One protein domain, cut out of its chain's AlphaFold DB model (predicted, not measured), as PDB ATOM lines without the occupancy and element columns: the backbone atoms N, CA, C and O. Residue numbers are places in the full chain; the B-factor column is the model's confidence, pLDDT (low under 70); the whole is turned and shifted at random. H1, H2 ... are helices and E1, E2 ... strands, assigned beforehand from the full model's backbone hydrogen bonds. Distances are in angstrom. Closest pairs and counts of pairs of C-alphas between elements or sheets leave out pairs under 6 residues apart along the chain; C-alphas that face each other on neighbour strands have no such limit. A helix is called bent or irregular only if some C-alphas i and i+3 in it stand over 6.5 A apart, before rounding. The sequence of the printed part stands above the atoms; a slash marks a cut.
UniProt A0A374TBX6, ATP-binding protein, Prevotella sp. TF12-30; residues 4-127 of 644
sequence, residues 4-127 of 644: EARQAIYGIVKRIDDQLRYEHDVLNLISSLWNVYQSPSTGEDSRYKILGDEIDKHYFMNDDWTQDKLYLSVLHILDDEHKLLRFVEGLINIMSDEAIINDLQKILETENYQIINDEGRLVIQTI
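Overview. This is residues 4 to 127 of the 644 residues of the protein "ATP-binding protein" of Prevotella sp. TF12-30 (UniProt A0A374TBX6). Start at the hairpin of strands E1 and E2, which makes one end of an elongated helical body and packs with E2 on H5 and with E1 on H6. Beyond it H5 and H2 lie side by side, H1 and H6 lie side by side next to H5, and H4 and H3 come toward the other end, where the loop of residues 35 to 50 makes the far tip. The printed part has 124 residues with six named helices, H1 to H6, followed by E1 and E2, an antiparallel sheet of order E1 - E2; the class is mostly helix. The whole is compact, with a radius of gyration of the C-alphas of 14.8 A, and spans 46 by 25 by 22 A.

Along the chain. Find E1 at residues 113 to 118, 14.9 A long, and E2 at residues 121 to 126, 16.3 A long, ending at C-alpha 126 at (0.218, 27.355, 114.357). H5 is residues 81 to 94, 20.1 A, and H6 is residues 98 to 110, 19.0 A. The longest helix, H1, runs 24.4 A from C-alpha 4 at (-11.827, 40.938, 116.506) to C-alpha 20 at (9.210, 52.767, 112.597). H2 is residues 24 to 34, H3 residues 51 to 61 and H4 residues 67 to 74. H3 is neither bent nor irregular, but only just: C-alphas 58 and 61 are 6.1 A apart.

Arrangement. Look first across the hairpin E1 and E2, where N 114 and O 125 are 2.8 A apart and N 123 and O 116 are 2.9 A apart, both within hydrogen-bond range. The closest C-alphas of H5 and E2 are those of Glu 89 and Val 123, 6.2 A; those of H6 and E1 are Leu 108 and Gln 114, 5.9 A. H1 touches H6 at Ala 5 and Ile 107, 6.6 A between C-alphas, at a shallow tilt of 15 degrees, opposite ways. H1 touches H5 at Val 13 and Val 88, 6.7 A between C-alphas, at a shallow tilt of 31 degrees, the same way. H2 touches H5 at Leu 33 and Lys 83, 6.7 A between C-alphas, at a shallow tilt of 21 degrees, opposite ways. Farther out, H3 is close to but not clearly touching H2, with the C-alphas of Ser 31 and Gly 52 closest at 7.2 A. H4 is close to but not clearly touching H3, with Tyr 59 and Leu 70 closest at 7.4 A between C-alphas. H1 and H3 are apart. Every O i to N i+4 pair is within hydrogen-bond range in H2, H4 and H5; the counts are 12 of 13 in H1, 6 of 7 in H3 and 8 of 9 in H6.

Size, cuts and confidence. The two C-alphas farthest apart, those of Arg 47 and Ile 127, are 47.0 A apart. The printed part has no cut, and the link from H2 to H3, 16 residues, is long. The mean pLDDT of the printed part is 85.9; look for values under 70 at residues 22, 24 and 119 to 120.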
ATOM      1  N   GLU A   4     -12.272  40.260 115.277       90.31
ATOM      2  CA  GLU A   4     -11.827  40.938 116.506       90.31
ATOM      3  C   GLU A   4     -10.322  40.756 116.748       90.31
ATOM      4  O   GLU A   4      -9.626  41.716 117.077       90.31
ATOM      5  N   ALA A   5      -9.796  39.550 116.507       90.00
ATOM      6  CA  ALA A   5      -8.368  39.272 116.621       90.00
ATOM      7  C   ALA A   5      -7.562  40.004 115.537       90.00
ATOM      8  O   ALA A   5      -6.546  40.618 115.850       90.00
ATOM      9  N   ARG A   6      -8.050  40.041 114.286       91.75
ATOM     10  CA  ARG A   6      -7.411  40.822 113.209       91.75
ATOM     11  C   ARG A   6      -7.345  42.318 113.547       91.75
ATOM     12  O   ARG A   6      -6.314  42.946 113.333       91.75
ATOM     13  N   GLN A   7      -8.406  42.881 114.130       92.94
ATOM     14  CA  GLN A   7      -8.418  44.274 114.596       92.94
ATOM     15  C   GLN A   7      -7.456  44.511 115.768       92.94
ATOM     16  O   GLN A   7      -6.770  45.532 115.798       92.94
ATOM     17  N   ALA A   8      -7.365  43.568 116.708       92.88
ATOM     18  CA  ALA A   8      -6.419  43.652 117.819       92.88
ATOM     19  C   ALA A   8      -4.960  43.611 117.330       92.88
ATOM     20  O   ALA A   8      -4.150  44.431 117.760       92.88
ATOM     21  N   ILE A   9      -4.643  42.722 116.380       94.19
ATOM     22  CA  ILE A   9      -3.331  42.672 115.719       94.19
ATOM     23  C   ILE A   9      -3.049  43.987 114.988       94.19
ATOM     24  O   ILE A   9      -1.955  44.528 115.110       94.19
ATOM     25  N   TYR A  10      -4.029  44.557 114.283       95.19
ATOM     26  CA  TYR A  10      -3.852  45.854 113.630       95.19
ATOM     27  C   TYR A  10      -3.559  46.992 114.620       95.19
ATOM     28  O   TYR A  10      -2.730  47.855 114.342       95.19
ATOM     29  N   GLY A  11      -4.146  46.960 115.820       93.25
ATOM     30  CA  GLY A  11      -3.767  47.875 116.901       93.25
ATOM     31  C   GLY A  11      -2.285  47.772 117.288       93.25
ATOM     32  O   GLY A  11      -1.659  48.788 117.586       93.25
ATOM     33  N   ILE A  12      -1.702  46.569 117.238       92.62
ATOM     34  CA  ILE A  12      -0.258  46.361 117.422       92.62
ATOM     35  C   ILE A  12       0.535  46.886 116.221       92.62
ATOM     36  O   ILE A  12       1.532  47.572 116.426       92.62
ATOM     37  N   VAL A  13       0.075  46.633 114.991       93.50
ATOM     38  CA  VAL A  13       0.699  47.169 113.769       93.50
ATOM     39  C   VAL A  13       0.844  48.687 113.852       93.50
ATOM     40  O   VAL A  13       1.941  49.185 113.639       93.50
ATOM     41  N   LYS A  14      -0.210  49.413 114.246       92.56
ATOM     42  CA  LYS A  14      -0.159  50.878 114.418       92.56
ATOM     43  C   LYS A  14       0.888  51.312 115.447       92.56
ATOM     44  O   LYS A  14       1.656  52.226 115.191       92.56
ATOM     45  N   ARG A  15       0.965  50.619 116.589       91.44
ATOM     46  CA  ARG A  15       1.969  50.908 117.631       91.44
ATOM     47  C   ARG A  15       3.401  50.703 117.141       91.44
ATOM     48  O   ARG A  15       4.279  51.452 117.553       91.44
ATOM     49  N   ILE A  16       3.640  49.668 116.336       88.94
ATOM     50  CA  ILE A  16       4.961  49.405 115.754       88.94
ATOM     51  C   ILE A  16       5.275  50.453 114.688       88.94
ATOM     52  O   ILE A  16       6.356  51.033 114.692       88.94
ATOM     53  N   ASP A  17       4.317  50.718 113.808       87.94
ATOM     54  CA  ASP A  17       4.456  51.709 112.755       87.94
ATOM     55  C   ASP A  17       4.747  53.102 113.329       87.94
ATOM     56  O   ASP A  17       5.683  53.728 112.866       87.94
ATOM     57  N   ASP A  18       4.103  53.540 114.417       86.00
ATOM     58  CA  ASP A  18       4.429  54.814 115.088       86.00
ATOM     59  C   ASP A  18       5.916  54.947 115.474       86.00
ATOM     60  O   ASP A  18       6.449  56.056 115.530       86.00
ATOM     61  N   GLN A  19       6.589  53.828 115.756       82.94
ATOM     62  CA  GLN A  19       8.010  53.802 116.110       82.94
ATOM     63  C   GLN A  19       8.920  53.694 114.882       82.94
ATOM     64  O   GLN A  19      10.043  54.189 114.919       82.94
ATOM     65  N   LEU A  20       8.439  53.066 113.807       81.69
ATOM     66  CA  LEU A  20       9.210  52.767 112.597       81.69
ATOM     67  C   LEU A  20       8.833  53.628 111.394       81.69
ATOM     68  O   LEU A  20       9.392  53.440 110.323       81.69
ATOM     69  N   ARG A  21       7.879  54.548 111.523       73.12
ATOM     70  CA  ARG A  21       7.254  55.227 110.383       73.12
ATOM     71  C   ARG A  21       8.247  55.949 109.483       73.12
ATOM     72  O   ARG A  21       8.034  56.008 108.285       73.12
ATOM     73  N   TYR A  22       9.322  56.486 110.049       67.50
ATOM     74  CA  TYR A  22      10.370  57.181 109.295       67.50
ATOM     75  C   TYR A  22      11.503  56.252 108.841       67.50
ATOM     76  O   TYR A  22      12.468  56.695 108.224       67.50
ATOM     77  N   GLU A  23      11.389  54.960 109.132       70.19
ATOM     78  CA  GLU A  23      12.294  53.933 108.654       70.19
ATOM     79  C   GLU A  23      11.745  53.332 107.363       70.19
ATOM     80  O   GLU A  23      10.653  52.756 107.312       70.19
ATOM     81  N   HIS A  24      12.544  53.409 106.302       68.50
ATOM     82  CA  HIS A  24      12.179  52.849 105.002       68.50
ATOM     83  C   HIS A  24      11.994  51.320 105.021       68.50
ATOM     84  O   HIS A  24      11.404  50.761 104.097       68.50
ATOM     85  N   ASP A  25      12.415  50.644 106.094       74.94
ATOM     86  CA  ASP A  25      12.200  49.213 106.322       74.94
ATOM     87  C   ASP A  25      10.710  48.828 106.300       74.94
ATOM     88  O   ASP A  25      10.358  47.743 105.826       74.94
ATOM     89  N   VAL A  26       9.816  49.726 106.737       84.06
ATOM     90  CA  VAL A  26       8.363  49.497 106.670       84.06
ATOM     91  C   VAL A  26       7.877  49.516 105.219       84.06
ATOM     92  O   VAL A  26       7.139  48.620 104.811       84.06
ATOM     93  N   LEU A  27       8.328  50.481 104.407       82.81
ATOM     94  CA  LEU A  27       7.982  50.552 102.982       82.81
ATOM     95  C   LEU A  27       8.516  49.341 102.210       82.81
ATOM     96  O   LEU A  27       7.822  48.809 101.344       82.81
ATOM     97  N   ASN A  28       9.717  48.870 102.543       79.12
ATOM     98  CA  ASN A  28      10.295  47.654 101.971       79.12
ATOM     99  C   ASN A  28       9.417  46.426 102.258       79.12
ATOM    100  O   ASN A  28       9.128  45.634 101.359       79.12
ATOM    101  N   LEU A  29       8.937  46.296 103.498       83.75
ATOM    102  CA  LEU A  29       8.048  45.210 103.902       83.75
ATOM    103  C   LEU A  29       6.651  45.320 103.263       83.75
ATOM    104  O   LEU A  29       6.061  44.310 102.881       83.75
ATOM    105  N   ILE A  30       6.123  46.536 103.103       88.75
ATOM    106  CA  ILE A  30       4.895  46.768 102.329       88.75
ATOM    107  C   ILE A  30       5.117  46.344 100.870       88.75
ATOM    108  O   ILE A  30       4.289  45.658 100.266       88.75
ATOM    109  N   SER A  31       6.258  46.712 100.297       85.25
ATOM    110  CA  SER A  31       6.570  46.438  98.897       85.25
ATOM    111  C   SER A  31       6.657  44.947  98.604       85.25
ATOM    112  O   SER A  31       6.134  44.517  97.578       85.25
ATOM    113  N   SER A  32       7.218  44.152  99.519       81.12
ATOM    114  CA  SER A  32       7.334  42.702  99.339       81.12
ATOM    115  C   SER A  32       6.009  41.936  99.437       81.12
ATOM    116  O   SER A  32       5.888  40.858  98.866       81.12
ATOM    117  N   LEU A  33       5.001  42.463 100.141       85.25
ATOM    118  CA  LEU A  33       3.720  41.766 100.350       85.25
ATOM    119  C   LEU A  33       2.586  42.267  99.444       85.25
ATOM    120  O   LEU A  33       1.627  41.532  99.164       85.25
ATOM    121  N   TRP A  34       2.668  43.519  98.990       89.38
ATOM    122  CA  TRP A  34       1.640  44.154  98.161       89.38
ATOM    123  C   TRP A  34       2.100  44.513  96.748       89.38
ATOM    124  O   TRP A  34       1.258  44.926  95.958       89.38
ATOM    125  N   ASN A  35       3.376  44.318  96.394       85.12
ATOM    126  CA  ASN A  35       3.913  44.628  95.061       85.12
ATOM    127  C   ASN A  35       3.558  46.056  94.612       85.12
ATOM    128  O   ASN A  35       3.108  46.297  93.487       85.12
ATOM    129  N   VAL A  36       3.723  47.025  95.517       86.88
ATOM    130  CA  VAL A  36       3.236  48.401  95.321       86.88
ATOM    131  C   VAL A  36       3.911  49.118  94.146       86.88
ATOM    132  O   VAL A  36       3.290  49.968  93.519       86.88
ATOM    133  N   TYR A  37       5.138  48.741  93.774       83.19
ATOM    134  CA  TYR A  37       5.816  49.293  92.591       83.19
ATOM    135  C   TYR A  37       5.329  48.706  91.258       83.19
ATOM    136  O   TYR A  37       5.612  49.265  90.203       83.19
ATOM    137  N   GLN A  38       4.568  47.609  91.295       84.38
ATOM    138  CA  GLN A  38       3.919  47.005  90.123       84.38
ATOM    139  C   GLN A  38       2.422  47.343  90.049       84.38
ATOM    140  O   GLN A  38       1.732  46.917  89.122       84.38
ATOM    141  N   SER A  39       1.912  48.094  91.025       86.06
ATOM    142  CA  SER A  39       0.500  48.441  91.148       86.06
ATOM    143  C   SER A  39       0.246  49.885  90.694       86.06
ATOM    144  O   SER A  39       1.071  50.762  90.975       86.06
ATOM    145  N   PRO A  40      -0.882  50.165  90.010       87.38
ATOM    146  CA  PRO A  40      -1.258  51.534  89.670       87.38
ATOM    147  C   PRO A  40      -1.544  52.344  90.940       87.38
ATOM    148  O   PRO A  40      -2.000  51.779  91.936       87.38
ATOM    149  N   SER A  41      -1.298  53.654  90.894       88.38
ATOM    150  CA  SER A  41      -1.652  54.574  91.985       88.38
ATOM    151  C   SER A  41      -3.152  54.550  92.301       88.38
ATOM    152  O   SER A  41      -3.981  54.098  91.504       88.38
ATOM    153  N   THR A  42      -3.518  55.065  93.474       89.00
ATOM    154  CA  THR A  42      -4.919  55.213  93.893       89.00
ATOM    155  C   THR A  42      -5.690  56.193  92.999       89.00
ATOM    156  O   THR A  42      -6.916  56.124  92.916       89.00
ATOM    157  N   GLY A  43      -4.966  57.085  92.310       84.19
ATOM    158  CA  GLY A  43      -5.511  58.141  91.462       84.19
ATOM    159  C   GLY A  43      -5.963  59.389  92.228       84.19
ATOM    160  O   GLY A  43      -6.525  60.291  91.607       84.19
ATOM    161  N   GLU A  44      -5.739  59.457  93.547       84.62
ATOM    162  CA  GLU A  44      -6.064  60.632  94.368       84.62
ATOM    163  C   GLU A  44      -5.144  61.813  94.065       84.62
ATOM    164  O   GLU A  44      -5.607  62.954  93.999       84.62
ATOM    165  N   ASP A  45      -3.866  61.535  93.813       79.62
ATOM    166  CA  ASP A  45      -2.912  62.515  93.318       79.62
ATOM    167  C   ASP A  45      -2.493  62.173  91.883       79.62
ATOM    168  O   ASP A  45      -1.760  61.220  91.615       79.62
ATOM    169  N   SER A  46      -2.944  63.000  90.934       78.56
ATOM    170  CA  SER A  46      -2.674  62.824  89.504       78.56
ATOM    171  C   SER A  46      -1.190  62.903  89.136       78.56
ATOM    172  O   SER A  46      -0.830  62.569  88.007       78.56
ATOM    173  N   ARG A  47      -0.331  63.373  90.051       73.25
ATOM    174  CA  ARG A  47       1.121  63.432  89.854       73.25
ATOM    175  C   ARG A  47       1.780  62.054  89.938       73.25
ATOM    176  O   ARG A  47       2.862  61.886  89.383       73.25
ATOM    177  N   TYR A  48       1.148  61.072  90.584       79.06
ATOM    178  CA  TYR A  48       1.719  59.738  90.786       79.06
ATOM    179  C   TYR A  48       0.975  58.684  89.965       79.06
ATOM    180  O   TYR A  48      -0.254  58.617  89.961       79.06
ATOM    181  N   LYS A  49       1.732  57.833  89.262       81.44
ATOM    182  CA  LYS A  49       1.196  56.724  88.444       81.44
ATOM    183  C   LYS A  49       1.376  55.351  89.098       81.44
ATOM    184  O   LYS A  49       0.672  54.412  88.735       81.44
ATOM    185  N   ILE A  50       2.309  55.240  90.043       84.88
ATOM    186  CA  ILE A  50       2.709  54.001  90.719       84.88
ATOM    187  C   ILE A  50       2.328  54.110  92.197       84.88
ATOM    188  O   ILE A  50       2.588  55.137  92.824       84.88
ATOM    189  N   LEU A  51       1.734  53.054  92.761       89.12
ATOM    190  CA  LEU A  51       1.253  53.060  94.147       89.12
ATOM    191  C   LEU A  51       2.383  53.220  95.169       89.12
ATOM    192  O   LEU A  51       2.230  53.959  96.135       89.12
ATOM    193  N   GLY A  52       3.516  52.544  94.961       84.81
ATOM    194  CA  GLY A  52       4.680  52.658  95.846       84.81
ATOM    195  C   GLY A  52       5.190  54.091  95.978       84.81
ATOM    196  O   GLY A  52       5.460  54.546  97.085       84.81
ATOM    197  N   ASP A  53       5.229  54.815  94.859       81.00
ATOM    198  CA  ASP A  53       5.672  56.210  94.793       81.00
ATOM    199  C   ASP A  53       4.688  57.155  95.508       81.00
ATOM    200  O   ASP A  53       5.099  58.078  96.213       81.00
ATOM    201  N   GLU A  54       3.386  56.897  95.365       86.06
ATOM    202  CA  GLU A  54       2.328  57.638  96.061       86.06
ATOM    203  C   GLU A  54       2.374  57.392  97.581       86.06
ATOM    204  O   GLU A  54       2.304  58.340  98.363       86.06
ATOM    205  N   ILE A  55       2.571  56.138  98.010       88.75
ATOM    206  CA  ILE A  55       2.741  55.780  99.427       88.75
ATOM    207  C   ILE A  55       3.965  56.486 100.018       88.75
ATOM    208  O   ILE A  55       3.850  57.107 101.073       88.75
ATOM    209  N   ASP A  56       5.127  56.403  99.363       82.75
ATOM    210  CA  ASP A  56       6.369  57.016  99.853       82.75
ATOM    211  C   ASP A  56       6.181  58.526 100.050       82.75
ATOM    212  O   ASP A  56       6.449  59.079 101.121       82.75
ATOM    213  N   LYS A  57       5.580  59.193  99.057       80.50
ATOM    214  CA  LYS A  57       5.317  60.626  99.149       80.50
ATOM    215  C   LYS A  57       4.370  60.977 100.290       80.50
ATOM    216  O   LYS A  57       4.697  61.843 101.105       80.50
ATOM    217  N   HIS A  58       3.187  60.374 100.306       85.75
ATOM    218  CA  HIS A  58       2.106  60.852 101.159       85.75
ATOM    219  C   HIS A  58       2.180  60.307 102.589       85.75
ATOM    220  O   HIS A  58       1.755  60.944 103.553       85.75
ATOM    221  N   TYR A  59       2.740  59.114 102.764       86.94
ATOM    222  CA  TYR A  59       2.811  58.487 104.076       86.94
ATOM    223  C   TYR A  59       4.137  58.722 104.795       86.94
ATOM    224  O   TYR A  59       4.116  59.016 105.991       86.94
ATOM    225  N   PHE A  60       5.259  58.578 104.079       80.31
ATOM    226  CA  PHE A  60       6.608  58.594 104.655       80.31
ATOM    227  C   PHE A  60       7.264  59.982 104.600       80.31
ATOM    228  O   PHE A  60       7.963  60.356 105.538       80.31
ATOM    229  N   MET A  61       7.040  60.760 103.532       73.69
ATOM    230  CA  MET A  61       7.688  62.072 103.363       73.69
ATOM    231  C   MET A  61       6.864  63.257 103.880       73.69
ATOM    232  O   MET A  61       7.416  64.163 104.502       73.69
ATOM    233  N   ASN A  62       5.568  63.300 103.569       76.69
ATOM    234  CA  ASN A  62       4.724  64.475 103.817       76.69
ATOM    235  C   ASN A  62       3.814  64.354 105.051       76.69
ATOM    236  O   ASN A  62       3.240  65.359 105.472       76.69
ATOM    237  N   ASP A  63       3.666  63.152 105.609       78.06
ATOM    238  CA  ASP A  63       2.769  62.853 106.729       78.06
ATOM    239  C   ASP A  63       1.278  63.207 106.506       78.06
ATOM    240  O   ASP A  63       0.540  63.440 107.466       78.06
ATOM    241  N   ASP A  64       0.795  63.235 105.259       83.88
ATOM    242  CA  ASP A  64      -0.598  63.573 104.935       83.88
ATOM    243  C   ASP A  64      -1.535  62.359 104.830       83.88
ATOM    244  O   ASP A  64      -2.750  62.498 105.012       83.88
ATOM    245  N   TRP A  65      -1.006  61.149 104.633       89.62
ATOM    246  CA  TRP A  65      -1.775  59.915 104.821       89.62
ATOM    247  C   TRP A  65      -1.724  59.428 106.271       89.62
ATOM    248  O   TRP A  65      -0.664  59.278 106.870       89.62
ATOM    249  N   THR A  66      -2.891  59.099 106.830       91.75
ATOM    250  CA  THR A  66      -2.982  58.436 108.142       91.75
ATOM    251  C   THR A  66      -2.690  56.935 108.038       91.75
ATOM    252  O   THR A  66      -2.856  56.333 106.976       91.75
ATOM    253  N   GLN A  67      -2.345  56.288 109.157       92.69
ATOM    254  CA  GLN A  67      -2.212  54.822 109.239       92.69
ATOM    255  C   GLN A  67      -3.460  54.087 108.735       92.69
ATOM    256  O   GLN A  67      -3.353  53.086 108.032       92.69
ATOM    257  N   ASP A  68      -4.651  54.581 109.078       94.81
ATOM    258  CA  ASP A  68      -5.910  53.949 108.668       94.81
ATOM    259  C   ASP A  68      -6.146  54.131 107.160       94.81
ATOM    260  O   ASP A  68      -6.630  53.220 106.483       94.81
ATOM    261  N   LYS A  69      -5.745  55.282 106.604       93.38
ATOM    262  CA  LYS A  69      -5.758  55.510 105.157       93.38
ATOM    263  C   LYS A  69      -4.863  54.493 104.449       93.38
ATOM    264  O   LYS A  69      -5.363  53.763 103.596       93.38
ATOM    265  N   LEU A  70      -3.593  54.389 104.839       93.94
ATOM    266  CA  LEU A  70      -2.650  53.454 104.225       93.94
ATOM    267  C   LEU A  70      -3.094  51.995 104.410       93.94
ATOM    268  O   LEU A  70      -3.345  51.280 103.443       93.94
ATOM    269  N   TYR A  71      -3.217  51.532 105.650       95.19
ATOM    270  CA  TYR A  71      -3.356  50.105 105.919       95.19
ATOM    271  C   TYR A  71      -4.766  49.567 105.657       95.19
ATOM    272  O   TYR A  71      -4.901  48.449 105.161       95.19
ATOM    273  N   LEU A  72      -5.821  50.328 105.968       93.81
ATOM    274  CA  LEU A  72      -7.198  49.844 105.808       93.81
ATOM    275  C   LEU A  72      -7.788  50.187 104.442       93.81
ATOM    276  O   LEU A  72      -8.509  49.366 103.875       93.81
ATOM    277  N   SER A  73      -7.509  51.389 103.927       92.62
ATOM    278  CA  SER A  73      -8.158  51.879 102.703       92.62
ATOM    279  C   SER A  73      -7.356  51.583 101.442       92.62
ATOM    280  O   SER A  73      -7.962  51.340 100.409       92.62
ATOM    281  N   VAL A  74      -6.021  51.626 101.515       93.00
ATOM    282  CA  VAL A  74      -5.144  51.414 100.353       93.00
ATOM    283  C   VAL A  74      -4.655  49.966 100.283       93.00
ATOM    284  O   VAL A  74      -4.802  49.314  99.254       93.00
ATOM    285  N   LEU A  75      -4.100  49.435 101.377       94.25
ATOM    286  CA  LEU A  75      -3.521  48.084 101.410       94.25
ATOM    287  C   LEU A  75      -4.526  46.986 101.781       94.25
ATOM    288  O   LEU A  75      -4.227  45.804 101.604       94.25
ATOM    289  N   HIS A  76      -5.691  47.362 102.316       94.00
ATOM    290  CA  HIS A  76      -6.731  46.436 102.776       94.00
ATOM    291  C   HIS A  76      -6.184  45.297 103.663       94.00
ATOM    292  O   HIS A  76      -6.521  44.126 103.500       94.00
ATOM    293  N   ILE A  77      -5.317  45.636 104.626       93.94
ATOM    294  CA  ILE A  77      -4.513  44.673 105.404       93.94
ATOM    295  C   ILE A  77      -5.339  43.606 106.147       93.94
ATOM    296  O   ILE A  77      -4.838  42.524 106.436       93.94
ATOM    297  N   LEU A  78      -6.601  43.893 106.479       93.25
ATOM    298  CA  LEU A  78      -7.465  42.992 107.248       93.25
ATOM    299  C   LEU A  78      -8.161  41.922 106.394       93.25
ATOM    300  O   LEU A  78      -8.730  40.974 106.957       93.25
ATOM    301  N   ASP A  79      -8.123  42.063 105.068       91.38
ATOM    302  CA  ASP A  79      -8.845  41.192 104.139       91.38
ATOM    303  C   ASP A  79      -8.142  39.832 103.987       91.38
ATOM    304  O   ASP A  79      -8.805  38.795 103.897       91.38
ATOM    305  N   ASP A  80      -6.807  39.820 104.061       88.31
ATOM    306  CA  ASP A  80      -5.955  38.640 103.899       88.31
ATOM    307  C   ASP A  80      -5.189  38.320 105.196       88.31
ATOM    308  O   ASP A  80      -4.258  39.013 105.605       88.31
ATOM    309  N   GLU A  81      -5.584  37.226 105.847       86.56
ATOM    310  CA  GLU A  81      -4.982  36.747 107.096       86.56
ATOM    311  C   GLU A  81      -3.518  36.349 106.951       86.56
ATOM    312  O   GLU A  81      -2.720  36.613 107.850       86.56
ATOM    313  N   HIS A  82      -3.159  35.731 105.828       84.50
ATOM    314  CA  HIS A  82      -1.793  35.300 105.589       84.50
ATOM    315  C   HIS A  82      -0.886  36.522 105.423       84.50
ATOM    316  O   HIS A  82       0.151  36.610 106.081       84.50
ATOM    317  N   LYS A  83      -1.308  37.519 104.631       87.69
ATOM    318  CA  LYS A  83      -0.564  38.783 104.504       87.69
ATOM    319  C   LYS A  83      -0.451  39.528 105.827       87.69
ATOM    320  O   LYS A  83       0.640  39.989 106.147       87.69
ATOM    321  N   LEU A  84      -1.526  39.605 106.616       90.69
ATOM    322  CA  LEU A  84      -1.497  40.233 107.940       90.69
ATOM    323  C   LEU A  84      -0.446  39.574 108.845       90.69
ATOM    324  O   LEU A  84       0.387  40.268 109.424       90.69
ATOM    325  N   LEU A  85      -0.454  38.243 108.945       89.12
ATOM    326  CA  LEU A  85       0.505  37.505 109.770       89.12
ATOM    327  C   LEU A  85       1.946  37.677 109.275       89.12
ATOM    328  O   LEU A  85       2.857  37.857 110.081       89.12
ATOM    329  N   ARG A  86       2.166  37.664 107.959       86.06
ATOM    330  CA  ARG A  86       3.494  37.851 107.349       86.06
ATOM    331  C   ARG A  86       4.018  39.269 107.543       86.06
ATOM    332  O   ARG A  86       5.194  39.438 107.853       86.06
ATOM    333  N   PHE A  87       3.145  40.267 107.439       89.56
ATOM    334  CA  PHE A  87       3.489  41.655 107.720       89.56
ATOM    335  C   PHE A  87       3.881  41.838 109.185       89.56
ATOM    336  O   PHE A  87       4.936  42.382 109.488       89.56
ATOM    337  N   VAL A  88       3.081  41.308 110.108       90.44
ATOM    338  CA  VAL A  88       3.367  41.400 111.544       90.44
ATOM    339  C   VAL A  88       4.657  40.666 111.904       90.44
ATOM    340  O   VAL A  88       5.454  41.201 112.670       90.44
ATOM    341  N   GLU A  89       4.907  39.485 111.326       87.88
ATOM    342  CA  GLU A  89       6.189  38.793 111.490       87.88
ATOM    343  C   GLU A  89       7.364  39.654 110.999       87.88
ATOM    344  O   GLU A  89       8.389  39.745 111.675       87.88
ATOM    345  N   GLY A  90       7.231  40.312 109.844       83.06
ATOM    346  CA  GLY A  90       8.250  41.232 109.343       83.06
ATOM    347  C   GLY A  90       8.518  42.380 110.317       83.06
ATOM    348  O   GLY A  90       9.668  42.618 110.681       83.06
ATOM    349  N   LEU A  91       7.461  43.029 110.808       86.81
ATOM    350  CA  LEU A  91       7.551  44.160 111.732       86.81
ATOM    351  C   LEU A  91       8.277  43.813 113.040       86.81
ATOM    352  O   LEU A  91       9.175  44.548 113.448       86.81
ATOM    353  N   ILE A  92       7.961  42.677 113.672       87.56
ATOM    354  CA  ILE A  92       8.632  42.266 114.922       87.56
ATOM    355  C   ILE A  92      10.102  41.868 114.720       87.56
ATOM    356  O   ILE A  92      10.863  41.835 115.681       87.56
ATOM    357  N   ASN A  93      10.516  41.557 113.486       81.19
ATOM    358  CA  ASN A  93      11.920  41.289 113.155       81.19
ATOM    359  C   ASN A  93      12.702  42.550 112.767       81.19
ATOM    360  O   ASN A  93      13.933  42.537 112.850       81.19
ATOM    361  N   ILE A  94      12.012  43.613 112.340       76.88
ATOM    362  CA  ILE A  94      12.595  44.954 112.176       76.88
ATOM    363  C   ILE A  94      12.781  45.598 113.556       76.88
ATOM    364  O   ILE A  94      13.802  46.229 113.831       76.88
ATOM    365  N   MET A  95      11.809  45.398 114.447       76.81
ATOM    366  CA  MET A  95      11.783  45.996 115.773       76.81
ATOM    367  C   MET A  95      11.510  44.953 116.853       76.81
ATOM    368  O   MET A  95      10.367  44.608 117.156       76.81
ATOM    369  N   SER A  96      12.593  44.485 117.466       71.12
ATOM    370  CA  SER A  96      12.570  43.495 118.543       71.12
ATOM    371  C   SER A  96      12.235  44.132 119.904       71.12
ATOM    372  O   SER A  96      13.074  44.154 120.802       71.12
ATOM    373  N   ASP A  97      11.023  44.675 120.063       83.56
ATOM    374  CA  ASP A  97      10.513  45.176 121.352       83.56
ATOM    375  C   ASP A  97       9.790  44.053 122.121       83.56
ATOM    376  O   ASP A  97       8.730  43.568 121.710       83.56
ATOM    377  N   GLU A  98      10.354  43.637 123.260       85.81
ATOM    378  CA  GLU A  98       9.812  42.539 124.072       85.81
ATOM    379  C   GLU A  98       8.384  42.795 124.577       85.81
ATOM    380  O   GLU A  98       7.592  41.855 124.686       85.81
ATOM    381  N   ALA A  99       8.014  44.038 124.897       88.56
ATOM    382  CA  ALA A  99       6.675  44.350 125.391       88.56
ATOM    383  C   ALA A  99       5.631  44.191 124.280       88.56
ATOM    384  O   ALA A  99       4.571  43.601 124.502       88.56
ATOM    385  N   ILE A 100       5.955  44.661 123.074       89.00
ATOM    386  CA  ILE A 100       5.098  44.515 121.894       89.00
ATOM    387  C   ILE A 100       4.953  43.042 121.499       89.00
ATOM    388  O   ILE A 100       3.835  42.584 121.257       89.00
ATOM    389  N   ILE A 101       6.054  42.286 121.489       89.88
ATOM    390  CA  ILE A 101       6.045  40.850 121.176       89.88
ATOM    391  C   ILE A 101       5.166  40.086 122.174       89.88
ATOM    392  O   ILE A 101       4.353  39.257 121.769       89.88
ATOM    393  N   ASN A 102       5.265  40.397 123.470       91.56
ATOM    394  CA  ASN A 102       4.444  39.764 124.504       91.56
ATOM    395  C   ASN A 102       2.946  40.085 124.364       91.56
ATOM    396  O   ASN A 102       2.105  39.222 124.619       91.56
ATOM    397  N   ASP A 103       2.588  41.312 123.979       92.44
ATOM    398  CA  ASP A 103       1.191  41.678 123.717       92.44
ATOM    399  C   ASP A 103       0.642  40.956 122.482       92.44
ATOM    400  O   ASP A 103      -0.474  40.433 122.517       92.44
ATOM    401  N   LEU A 104       1.440  40.873 121.413       93.50
ATOM    402  CA  LEU A 104       1.085  40.150 120.195       93.50
ATOM    403  C   LEU A 104       0.910  38.647 120.455       93.50
ATOM    404  O   LEU A 104      -0.079  38.066 120.011       93.50
ATOM    405  N   GLN A 105       1.824  38.034 121.215       92.25
ATOM    406  CA  GLN A 105       1.773  36.618 121.586       92.25
ATOM    407  C   GLN A 105       0.439  36.260 122.255       92.25
ATOM    408  O   GLN A 105      -0.197  35.284 121.864       92.25
ATOM    409  N   LYS A 106      -0.041  37.085 123.196       92.94
ATOM    410  CA  LYS A 106      -1.337  36.864 123.869       92.94
ATOM    411  C   LYS A 106      -2.508  36.838 122.889       92.94
ATOM    412  O   LYS A 106      -3.445  36.076 123.093       92.94
ATOM    413  N   ILE A 107      -2.484  37.681 121.854       92.62
ATOM    414  CA  ILE A 107      -3.542  37.723 120.835       92.62
ATOM    415  C   ILE A 107      -3.449  36.474 119.951       92.62
ATOM    416  O   ILE A 107      -4.452  35.793 119.744       92.62
ATOM    417  N   LEU A 108      -2.245  36.144 119.478       91.56
ATOM    418  CA  LEU A 108      -1.986  34.990 118.616       91.56
ATOM    419  C   LEU A 108      -2.403  33.664 119.271       91.56
ATOM    420  O   LEU A 108      -3.056  32.845 118.623       91.56
ATOM    421  N   GLU A 109      -2.130  33.484 120.565       90.38
ATOM    422  CA  GLU A 109      -2.500  32.274 121.310       90.38
ATOM    423  C   GLU A 109      -4.016  32.031 121.338       90.38
ATOM    424  O   GLU A 109      -4.453  30.879 121.293       90.38
ATOM    425  N   THR A 110      -4.841  33.090 121.340       90.69
ATOM    426  CA  THR A 110      -6.313  32.948 121.288       90.69
ATOM    427  C   THR A 110      -6.824  32.383 119.962       90.69
ATOM    428  O   THR A 110      -7.942  31.872 119.896       90.69
ATOM    429  N   GLU A 111      -5.996  32.440 118.921       89.06
ATOM    430  CA  GLU A 111      -6.298  31.996 117.561       89.06
ATOM    431  C   GLU A 111      -5.421  30.796 117.148       89.06
ATOM    432  O   GLU A 111      -5.325  30.484 115.965       89.06
ATOM    433  N   ASN A 112      -4.823  30.092 118.121       87.56
ATOM    434  CA  ASN A 112      -3.920  28.949 117.932       87.56
ATOM    435  C   ASN A 112      -2.628  29.279 117.164       87.56
ATOM    436  O   ASN A 112      -2.141  28.443 116.407       87.56
ATOM    437  N   TYR A 113      -2.041  30.456 117.374       89.31
ATOM    438  CA  TYR A 113      -0.719  30.823 116.856       89.31
ATOM    439  C   TYR A 113       0.272  31.112 117.989       89.31
ATOM    440  O   TYR A 113      -0.117  31.516 119.080       89.31
ATOM    441  N   GLN A 114       1.565  30.933 117.724       88.81
ATOM    442  CA  GLN A 114       2.658  31.273 118.636       88.81
ATOM    443  C   GLN A 114       3.846  31.875 117.880       88.81
ATOM    444  O   GLN A 114       4.105  31.511 116.732       88.81
ATOM    445  N   ILE A 115       4.587  32.749 118.555       89.12
ATOM    446  CA  ILE A 115       5.868  33.290 118.111       89.12
ATOM    447  C   ILE A 115       6.979  32.405 118.671       89.12
ATOM    448  O   ILE A 115       7.068  32.191 119.880       89.12
ATOM    449  N   ILE A 116       7.851  31.909 117.798       87.12
ATOM    450  CA  ILE A 116       9.058  31.174 118.185       87.12
ATOM    451  C   ILE A 116      10.307  31.883 117.669       87.12
ATOM    452  O   ILE A 116      10.277  32.524 116.622       87.12
ATOM    453  N   ASN A 117      11.413  31.757 118.402       82.25
ATOM    454  CA  ASN A 117      12.723  32.170 117.910       82.25
ATOM    455  C   ASN A 117      13.372  30.985 117.189       82.25
ATOM    456  O   ASN A 117      13.781  30.013 117.825       82.25
ATOM    457  N   ASP A 118      13.439  31.081 115.867       74.88
ATOM    458  CA  ASP A 118      14.056  30.102 114.983       74.88
ATOM    459  C   ASP A 118      15.384  30.664 114.458       74.88
ATOM    460  O   ASP A 118      15.418  31.483 113.530       74.88
ATOM    461  N   GLU A 119      16.479  30.272 115.116       69.44
ATOM    462  CA  GLU A 119      17.860  30.672 114.798       69.44
ATOM    463  C   GLU A 119      18.060  32.198 114.649       69.44
ATOM    464  O   GLU A 119      18.733  32.674 113.738       69.44
ATOM    465  N   GLY A 120      17.470  32.991 115.552       67.69
ATOM    466  CA  GLY A 120      17.644  34.450 115.588       67.69
ATOM    467  C   GLY A 120      16.633  35.246 114.754       67.69
ATOM    468  O   GLY A 120      16.822  36.448 114.545       67.69
ATOM    469  N   ARG A 121      15.560  34.605 114.279       72.31
ATOM    470  CA  ARG A 121      14.406  35.258 113.642       72.31
ATOM    471  C   ARG A 121      13.128  34.818 114.347       72.31
ATOM    472  O   ARG A 121      12.952  33.640 114.651       72.31
ATOM    473  N   LEU A 122      12.247  35.773 114.613       83.75
ATOM    474  CA  LEU A 122      10.937  35.513 115.203       83.75
ATOM    475  C   LEU A 122       9.981  35.047 114.103       83.75
ATOM    476  O   LEU A 122       9.866  35.715 113.079       83.75
ATOM    477  N   VAL A 123       9.319  33.909 114.295       84.06
ATOM    478  CA  VAL A 123       8.410  33.311 113.305       84.06
ATOM    479  C   VAL A 123       7.057  33.034 113.944       84.06
ATOM    480  O   VAL A 123       7.004  32.542 115.072       84.06
ATOM    481  N   ILE A 124       5.974  33.335 113.225       87.31
ATOM    482  CA  ILE A 124       4.608  33.017 113.657       87.31
ATOM    483  C   ILE A 124       4.201  31.658 113.079       87.31
ATOM    484  O   ILE A 124       4.196  31.472 111.865       87.31
ATOM    485  N   GLN A 125       3.819  30.711 113.939       83.44
ATOM    486  CA  GLN A 125       3.386  29.367 113.537       83.44
ATOM    487  C   GLN A 125       2.140  28.901 114.295       83.44
ATOM    488  O   GLN A 125       1.853  29.378 115.392       83.44
ATOM    489  N   THR A 126       1.416  27.935 113.736       82.25
ATOM    490  CA  THR A 126       0.218  27.355 114.357       82.25
ATOM    491  C   THR A 126       0.584  26.451 115.545       82.25
ATOM    492  O   THR A 126       1.571  25.713 115.513       82.25
ATOM    493  N   ILE A 127      -0.208  26.489 116.615       76.94
ATOM    494  CA  ILE A 127      -0.051  25.651 117.807       76.94
ATOM    495  C   ILE A 127      -0.678  24.279 117.533       76.94
ATOM    496  O   ILE A 127      -1.894  24.163 117.410       76.94
TER     497      ILE A 127